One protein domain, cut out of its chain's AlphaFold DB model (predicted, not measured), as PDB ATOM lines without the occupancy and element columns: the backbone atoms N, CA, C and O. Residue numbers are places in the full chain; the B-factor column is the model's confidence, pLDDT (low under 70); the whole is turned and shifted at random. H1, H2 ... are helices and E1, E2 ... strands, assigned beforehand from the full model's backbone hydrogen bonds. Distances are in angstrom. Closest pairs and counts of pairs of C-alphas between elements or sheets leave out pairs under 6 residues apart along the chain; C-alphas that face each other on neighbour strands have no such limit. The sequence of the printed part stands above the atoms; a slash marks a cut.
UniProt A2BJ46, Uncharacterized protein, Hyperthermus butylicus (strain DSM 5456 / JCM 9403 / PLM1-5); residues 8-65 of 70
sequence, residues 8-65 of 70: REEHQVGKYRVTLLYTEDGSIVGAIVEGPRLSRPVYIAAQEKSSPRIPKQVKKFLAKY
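What this domain is: This is residues 8 to 65 of the 70 residues of an uncharacterized protein of Hyperthermus butylicus (strain DSM 5456 / JCM 9403 / PLM1-5) (UniProt A2BJ46). A strongly twisted sheet of four antiparallel strands, E1 to E4, makes a wall, and one short helix, H1, packs over one of its faces, along the strands; no named element covers the other face. The tight turn between E2 and E3 and the turn between E3 and E4 lie toward the two far ends of the longest axis, and residues 46 to 55 make the loop that leads from the edge strand E4 to the helix. The printed part has 58 residues, with four named strands followed by one named helix; the sheet's order is E1, E2, E3, E4, and the class is mixed, helices and strands. The whole is compact, with a radius of gyration of the C-alphas of 10.8 A, and spans 33 by 22 by 20 A.

Where its parts are: E1 is residues 8 to 13, 15.8 A from first to last C-alpha, and begins at C-alpha 8 at (7.384, -15.529, -36.276). E2, residues 16 to 22, is 19.3 A long, and E3, residues 28 to 34, is 17.9 A long. E4, residues 42 to 45, measures 10.0 A. H1, residues 56 to 63, measures 10.4 A and ends at C-alpha 63 at (24.300, -13.077, -32.678).

How they stand to each other: The four strands form a meander, each strand the antiparallel neighbour of the one before, and each two that follow each other are a hairpin. E1 and E2 stand at 154 degrees between their directions, with N 11 and O 18 2.8 A apart, within hydrogen-bond range. E2 and E3 stand at 159 degrees, with N 19 and O 32 within hydrogen-bond range at 2.8 A. E3 and E4 stand at 166 degrees, with N 31 and O 44 within hydrogen-bond range at 2.8 A. The edge strands E1 and E4 are apart. H1 is on the sheet at a height over the sheet of 9.1 A, over E2 and, only just, over E3, on which 3 of its C-alphas fall. It runs along the strands, at 11 degrees to E2 on the local plane. The closest C-alphas of E1 and H1 are those of Val 13 and Val 58, 6.3 A apart. In H1 every O i to N i+4 pair is within hydrogen-bond range.

The domain as a whole: The two C-alphas farthest apart are those of Asp 25 and Arg 37, 33.0 A. The outline is rounded, but only just. The printed part has no cut. The links E1 to E2 and E2 to E3 are tight, those from E3 to E4 and from E4 to H1 are short, and no link is long. The mean pLDDT of the printed part is 93.4, and no printed residue is under 70.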
ATOM      1  N   ARG A   8       6.285 -14.896 -35.549       94.38
ATOM      2  CA  ARG A   8       7.384 -15.529 -36.276       94.38
ATOM      3  C   ARG A   8       7.875 -14.570 -37.351       94.38
ATOM      4  O   ARG A   8       7.055 -13.969 -38.037       94.38
ATOM      5  N   GLU A   9       9.186 -14.434 -37.487       96.06
ATOM      6  CA  GLU A   9       9.808 -13.638 -38.550       96.06
ATOM      7  C   GLU A   9      10.814 -14.493 -39.307       96.06
ATOM      8  O   GLU A   9      11.663 -15.147 -38.701       96.06
ATOM      9  N   GLU A  10      10.695 -14.530 -40.629       97.44
ATOM     10  CA  GLU A  10      11.512 -15.384 -41.480       97.44
ATOM     11  C   GLU A  10      12.587 -14.572 -42.202       97.44
ATOM     12  O   GLU A  10      12.311 -13.537 -42.805       97.44
ATOM     13  N   HIS A  11      13.819 -15.075 -42.171       97.25
ATOM     14  CA  HIS A  11      14.958 -14.479 -42.851       97.25
ATOM     15  C   HIS A  11      15.725 -15.518 -43.657       97.25
ATOM     16  O   HIS A  11      16.049 -16.606 -43.173       97.25
ATOM     17  N   GLN A  12      16.113 -15.131 -44.869       97.31
ATOM     18  CA  GLN A  12      17.006 -15.921 -45.701       97.31
ATOM     19  C   GLN A  12      18.463 -15.520 -45.440       97.31
ATOM     20  O   GLN A  12      18.878 -14.386 -45.684       97.31
ATOM     21  N   VAL A  13      19.274 -16.470 -44.975       96.12
ATOM     22  CA  VAL A  13      20.703 -16.289 -44.702       96.12
ATOM     23  C   VAL A  13      21.498 -17.223 -45.613       96.12
ATOM     24  O   VAL A  13      21.805 -18.372 -45.283       96.12
ATOM     25  N   GLY A  14      21.811 -16.741 -46.816       94.56
ATOM     26  CA  GLY A  14      22.399 -17.574 -47.867       94.56
ATOM     27  C   GLY A  14      21.412 -18.655 -48.315       94.56
ATOM     28  O   GLY A  14      20.328 -18.341 -48.790       94.56
ATOM     29  N   LYS A  15      21.770 -19.935 -48.153       95.75
ATOM     30  CA  LYS A  15      20.890 -21.086 -48.461       95.75
ATOM     31  C   LYS A  15      20.074 -21.583 -47.258       95.75
ATOM     32  O   LYS A  15      19.484 -22.655 -47.342       95.75
ATOM     33  N   TYR A  16      20.105 -20.864 -46.137       97.00
ATOM     34  CA  TYR A  16      19.440 -21.267 -44.901       97.00
ATOM     35  C   TYR A  16      18.265 -20.349 -44.620       97.00
ATOM     36  O   TYR A  16      18.399 -19.129 -44.723       97.00
ATOM     37  N   ARG A  17      17.151 -20.950 -44.216       97.75
ATOM     38  CA  ARG A  17      16.003 -20.245 -43.665       97.75
ATOM     39  C   ARG A  17      16.170 -20.164 -42.153       97.75
ATOM     40  O   ARG A  17      16.463 -21.171 -41.510       97.75
ATOM     41  N   VAL A  18      16.013 -18.968 -41.600       97.56
ATOM     42  CA  VAL A  18      16.046 -18.713 -40.161       97.56
ATOM     43  C   VAL A  18      14.717 -18.093 -39.761       97.56
ATOM     44  O   VAL A  18      14.403 -16.989 -40.193       97.56
ATOM     45  N   THR A  19      13.951 -18.786 -38.929       97.88
ATOM     46  CA  THR A  19      12.699 -18.275 -38.370       97.88
ATOM     47  C   THR A  19      12.932 -17.867 -36.925       97.88
ATOM     48  O   THR A  19      13.169 -18.722 -36.075       97.88
ATOM     49  N   LEU A  20      12.868 -16.571 -36.640       97.12
ATOM     50  CA  LEU A  20      12.912 -16.021 -35.289       97.12
ATOM     51  C   LEU A  20      11.532 -16.131 -34.643       97.12
ATOM     52  O   LEU A  20      10.511 -15.891 -35.286       97.12
ATOM     53  N   LEU A  21      11.512 -16.513 -33.372       95.25
ATOM     54  CA  LEU A  21      10.304 -16.723 -32.588       95.25
ATOM     55  C   LEU A  21      10.251 -15.675 -31.485       95.25
ATOM     56  O   LEU A  21      11.209 -15.531 -30.722       95.25
ATOM     57  N   TYR A  22       9.121 -14.987 -31.393       93.75
ATOM     58  CA  TYR A  22       8.908 -13.890 -30.463       93.75
ATOM     59  C   TYR A  22       7.753 -14.202 -29.517       93.75
ATOM     60  O   TYR A  22       6.758 -14.824 -29.911       93.75
ATOM     61  N   THR A  23       7.879 -13.736 -28.282       90.69
ATOM     62  CA  THR A  23       6.768 -13.602 -27.338       90.69
ATOM     63  C   THR A  23       5.857 -12.424 -27.706       90.69
ATOM     64  O   THR A  23       6.158 -11.639 -28.607       90.69
ATOM     65  N   GLU A  24       4.731 -12.291 -27.000       88.69
ATOM     66  CA  GLU A  24       3.793 -11.168 -27.154       88.69
ATOM     67  C   GLU A  24       4.431  -9.808 -26.839       88.69
ATOM     68  O   GLU A  24       4.141  -8.825 -27.515       88.69
ATOM     69  N   ASP A  25       5.354  -9.754 -25.875       88.69
ATOM     70  CA  ASP A  25       6.117  -8.552 -25.514       88.69
ATOM     71  C   ASP A  25       7.225  -8.196 -26.526       88.69
ATOM     72  O   ASP A  25       7.935  -7.209 -26.347       88.69
ATOM     73  N   GLY A  26       7.376  -8.972 -27.607       86.25
ATOM     74  CA  GLY A  26       8.372  -8.724 -28.652       86.25
ATOM     75  C   GLY A  26       9.781  -9.211 -28.307       86.25
ATOM     76  O   GLY A  26      10.719  -8.957 -29.066       86.25
ATOM     77  N   SER A  27       9.943  -9.945 -27.206       90.00
ATOM     78  CA  SER A  27      11.201 -10.595 -26.846       90.00
ATOM     79  C   SER A  27      11.428 -11.854 -27.684       90.00
ATOM     80  O   SER A  27      10.507 -12.622 -27.955       90.00
ATOM     81  N   ILE A  28      12.674 -12.109 -28.084       92.62
ATOM     82  CA  ILE A  28      13.020 -13.319 -28.842       92.62
ATOM     83  C   ILE A  28      13.204 -14.496 -27.886       92.62
ATOM     84  O   ILE A  28      14.020 -14.440 -26.967       92.62
ATOM     85  N   VAL A  29      12.489 -15.592 -28.145       93.31
ATOM     86  CA  VAL A  29      12.595 -16.837 -27.361       93.31
ATOM     87  C   VAL A  29      13.530 -17.851 -27.997       93.31
ATOM     88  O   VAL A  29      14.206 -18.610 -27.302       93.31
ATOM     89  N   GLY A  30      13.606 -17.856 -29.325       94.56
ATOM     90  CA  GLY A  30      14.385 -18.843 -30.046       94.56
ATOM     91  C   GLY A  30      14.365 -18.640 -31.550       94.56
ATOM     92  O   GLY A  30      13.742 -17.716 -32.073       94.56
ATOM     93  N   ALA A  31      15.086 -19.509 -32.241       96.50
ATOM     94  CA  ALA A  31      15.163 -19.540 -33.686       96.50
ATOM     95  C   ALA A  31      15.072 -20.976 -34.191       96.50
ATOM     96  O   ALA A  31      15.619 -21.895 -33.581       96.50
ATOM     97  N   ILE A  32      14.426 -21.156 -35.337       96.88
ATOM     98  CA  ILE A  32      14.446 -22.399 -36.104       96.88
ATOM     99  C   ILE A  32      15.325 -22.166 -37.327       96.88
ATOM    100  O   ILE A  32      15.128 -21.199 -38.059       96.88
ATOM    101  N   VAL A  33      16.307 -23.038 -37.546       96.88
ATOM    102  CA  VAL A  33      17.198 -22.982 -38.707       96.88
ATOM    103  C   VAL A  33      16.982 -24.208 -39.578       96.88
ATOM    104  O   VAL A  33      17.086 -25.341 -39.112       96.88
ATOM    105  N   GLU A  34      16.754 -23.980 -40.865       96.75
ATOM    106  CA  GLU A  34      16.552 -25.014 -41.878       96.75
ATOM    107  C   GLU A  34      17.478 -24.776 -43.070       96.75
ATOM    108  O   GLU A  34      17.829 -23.639 -43.391       96.75
ATOM    109  N   GLY A  35      17.909 -25.849 -43.737       94.69
ATOM    110  CA  GLY A  35      18.748 -25.719 -44.922       94.69
ATOM    111  C   GLY A  35      19.441 -27.013 -45.351       94.69
ATOM    112  O   GLY A  35      19.380 -28.024 -44.657       94.69
ATOM    113  N   PRO A  36      20.174 -26.978 -46.477       89.06
ATOM    114  CA  PRO A  36      20.632 -28.169 -47.200       89.06
ATOM    115  C   PRO A  36      21.676 -29.032 -46.474       89.06
ATOM    116  O   PRO A  36      21.965 -30.135 -46.921       89.06
ATOM    117  N   ARG A  37      22.286 -28.547 -45.384       87.25
ATOM    118  CA  ARG A  37      23.244 -29.323 -44.565       87.25
ATOM    119  C   ARG A  37      22.687 -29.715 -43.198       87.25
ATOM    120  O   ARG A  37      23.439 -30.180 -42.345       87.25
ATOM    121  N   LEU A  38      21.394 -29.494 -42.982       89.81
ATOM    122  CA  LEU A  38      20.684 -29.886 -41.777       89.81
ATOM    123  C   LEU A  38      19.741 -31.026 -42.152       89.81
ATOM    124  O   LEU A  38      18.915 -30.879 -43.045       89.81
ATOM    125  N   SER A  39      19.871 -32.170 -41.480       89.81
ATOM    126  CA  SER A  39      18.972 -33.311 -41.700       89.81
ATOM    127  C   SER A  39      17.554 -33.058 -41.185       89.81
ATOM    128  O   SER A  39      16.626 -33.764 -41.561       89.81
ATOM    129  N   ARG A  40      17.393 -32.064 -40.308       92.69
ATOM    130  CA  ARG A  40      16.128 -31.619 -39.725       92.69
ATOM    131  C   ARG A  40      16.234 -30.144 -39.314       92.69
ATOM    132  O   ARG A  40      17.360 -29.679 -39.106       92.69
ATOM    133  N   PRO A  41      15.110 -29.429 -39.143       94.31
ATOM    134  CA  PRO A  41      15.116 -28.099 -38.543       94.31
ATOM    135  C   PRO A  41      15.827 -28.110 -37.182       94.31
ATOM    136  O   PRO A  41      15.591 -28.995 -36.356       94.31
ATOM    137  N   VAL A  42      16.707 -27.140 -36.947       95.06
ATOM    138  CA  VAL A  42      17.433 -26.987 -35.681       95.06
ATOM    139  C   VAL A  42      16.801 -25.856 -34.892       95.06
ATOM    140  O   VAL A  42      16.858 -24.703 -35.314       95.06
ATOM    141  N   TYR A  43      16.223 -26.189 -33.742       94.75
ATOM    142  CA  TYR A  43      15.766 -25.202 -32.774       94.75
ATOM    143  C   TYR A  43      16.931 -24.736 -31.898       94.75
ATOM    144  O   TYR A  43      17.741 -25.541 -31.437       94.75
ATOM    145  N   ILE A  44      17.008 -23.431 -31.669       94.69
ATOM    146  CA  ILE A  44      18.026 -22.775 -30.855       94.69
ATOM    147  C   ILE A  44      17.291 -21.845 -29.893       94.69
ATOM    148  O   ILE A  44      16.580 -20.951 -30.343       94.69
ATOM    149  N   ALA A  45      17.456 -22.029 -28.584       92.75
ATOM    150  CA  ALA A  45      16.912 -21.108 -27.587       92.75
ATOM    151  C   ALA A  45      17.790 -19.849 -27.481       92.75
ATOM    152  O   ALA A  45      19.016 -19.936 -27.531       92.75
ATOM    153  N   ALA A  46      17.175 -18.674 -27.323       90.44
ATOM    154  CA  ALA A  46      17.907 -17.407 -27.277       90.44
ATOM    155  C   ALA A  46      18.737 -17.238 -25.991       90.44
ATOM    156  O   ALA A  46      19.848 -16.706 -26.030       90.44
ATOM    157  N   GLN A  47      18.211 -17.710 -24.856       87.12
ATOM    158  CA  GLN A  47      18.828 -17.501 -23.542       87.12
ATOM    159  C   GLN A  47      19.823 -18.595 -23.127       87.12
ATOM    160  O   GLN A  47      20.610 -18.383 -22.201       87.12
ATOM    161  N   GLU A  48      19.843 -19.730 -23.824       87.69
ATOM    162  CA  GLU A  48      20.731 -20.849 -23.507       87.69
ATOM    163  C   GLU A  48      22.019 -20.790 -24.327       87.69
ATOM    164  O   GLU A  48      22.015 -20.510 -25.528       87.69
ATOM    165  N   LYS A  49      23.150 -21.097 -23.679       87.00
ATOM    166  CA  LYS A  49      24.398 -21.317 -24.409       87.00
ATOM    167  C   LYS A  49      24.273 -22.607 -25.205       87.00
ATOM    168  O   LYS A  49      24.092 -23.674 -24.627       87.00
ATOM    169  N   SER A  50      24.409 -22.507 -26.519       88.69
ATOM    170  CA  SER A  50      24.352 -23.663 -27.408       88.69
ATOM    171  C   SER A  50      25.461 -23.610 -28.454       88.69
ATOM    172  O   SER A  50      25.917 -22.539 -28.861       88.69
ATOM    173  N   SER A  51      25.878 -24.790 -28.914       89.62
ATOM    174  CA  SER A  51      26.915 -24.952 -29.942       89.62
ATOM    175  C   SER A  51      26.345 -25.652 -31.182       89.62
ATOM    176  O   SER A  51      26.814 -26.730 -31.557       89.62
ATOM    177  N   PRO A  52      25.299 -25.096 -31.828       90.12
ATOM    178  CA  PRO A  52      24.639 -25.752 -32.944       90.12
ATOM    179  C   PRO A  52      25.593 -25.896 -34.132       90.12
ATOM    180  O   PRO A  52      26.357 -24.982 -34.477       90.12
ATOM    181  N   ARG A  53      25.517 -27.048 -34.806       91.12
ATOM    182  CA  ARG A  53      26.288 -27.336 -36.021       91.12
ATOM    183  C   ARG A  53      25.651 -26.653 -37.235       91.12
ATOM    184  O   ARG A  53      25.113 -27.299 -38.125       91.12
ATOM    185  N   ILE A  54      25.723 -25.327 -37.249       92.69
ATOM    186  CA  ILE A  54      25.202 -24.448 -38.301       92.69
ATOM    187  C   ILE A  54      26.332 -23.594 -38.902       92.69
ATOM    188  O   ILE A  54      27.369 -23.390 -38.259       92.69
ATOM    189  N   PRO A  55      26.167 -23.070 -40.129       93.31
ATOM    190  CA  PRO A  55      27.186 -22.238 -40.761       93.31
ATOM    191  C   PRO A  55      27.506 -20.968 -39.973       93.31
ATOM    192  O   PRO A  55      26.634 -20.343 -39.370       93.31
ATOM    193  N   LYS A  56      28.755 -20.507 -40.094       94.12
ATOM    194  CA  LYS A  56      29.250 -19.286 -39.439       94.12
ATOM    195  C   LYS A  56      28.422 -18.038 -39.776       94.12
ATOM    196  O   LYS A  56      28.247 -17.182 -38.916       94.12
ATOM    197  N   GLN A  57      27.892 -17.936 -40.998       94.94
ATOM    198  CA  GLN A  57      27.017 -16.826 -41.400       94.94
ATOM    199  C   GLN A  57      25.706 -16.809 -40.598       94.94
ATOM    200  O   GLN A  57      25.299 -15.748 -40.137       94.94
ATOM    201  N   VAL A  58      25.091 -17.976 -40.379       95.50
ATOM    202  CA  VAL A  58      23.872 -18.110 -39.564       95.50
ATOM    203  C   VAL A  58      24.174 -17.777 -38.103       95.50
ATOM    204  O   VAL A  58      23.440 -17.001 -37.502       95.50
ATOM    205  N   LYS A  59      25.301 -18.258 -37.551       95.06
ATOM    206  CA  LYS A  59      25.727 -17.885 -36.187       95.06
ATOM    207  C   LYS A  59      25.871 -16.368 -36.028       95.06
ATOM    208  O   LYS A  59      25.364 -15.800 -35.069       95.06
ATOM    209  N   LYS A  60      26.520 -15.702 -36.991       95.19
ATOM    210  CA  LYS A  60      26.667 -14.236 -37.007       95.19
ATOM    211  C   LYS A  60      25.328 -13.511 -37.119       95.19
ATOM    212  O   LYS A  60      25.165 -12.470 -36.497       95.19
ATOM    213  N   PHE A  61      24.402 -14.030 -37.925       95.94
ATOM    214  CA  PHE A  61      23.053 -13.483 -38.026       95.94
ATOM    215  C   PHE A  61      22.339 -13.560 -36.674       95.94
ATOM    216  O   PHE A  61      21.932 -12.529 -36.156       95.94
ATOM    217  N   LEU A  62      22.291 -14.742 -36.052       95.19
ATOM    218  CA  LEU A  62      21.646 -14.953 -34.751       95.19
ATOM    219  C   LEU A  62      22.297 -14.136 -33.623       95.19
ATOM    220  O   LEU A  62      21.598 -13.623 -32.757       95.19
ATOM    221  N   ALA A  63      23.615 -13.925 -33.657       93.81
ATOM    222  CA  ALA A  63      24.300 -13.077 -32.678       93.81
ATOM    223  C   ALA A  63      23.790 -11.619 -32.672       93.81
ATOM    224  O   ALA A  63      23.773 -10.994 -31.615       93.81
ATOM    225  N   LYS A  64      23.311 -11.087 -33.812       94.00
ATOM    226  CA  LYS A  64      22.686  -9.747 -33.878       94.00
ATOM    227  C   LYS A  64      21.385  -9.656 -33.076       94.00
ATOM    228  O   LYS A  64      20.999  -8.566 -32.678       94.00
ATOM    229  N   TYR A  65      20.744 -10.797 -32.835       92.25
ATOM    230  CA  TYR A  65      19.498 -10.930 -32.084       92.25
ATOM    231  C   TYR A  65      19.728 -11.431 -30.647       92.25
ATOM    232  O   TYR A  65      18.790 -11.863 -29.986       92.25
TER     233      TYR A  65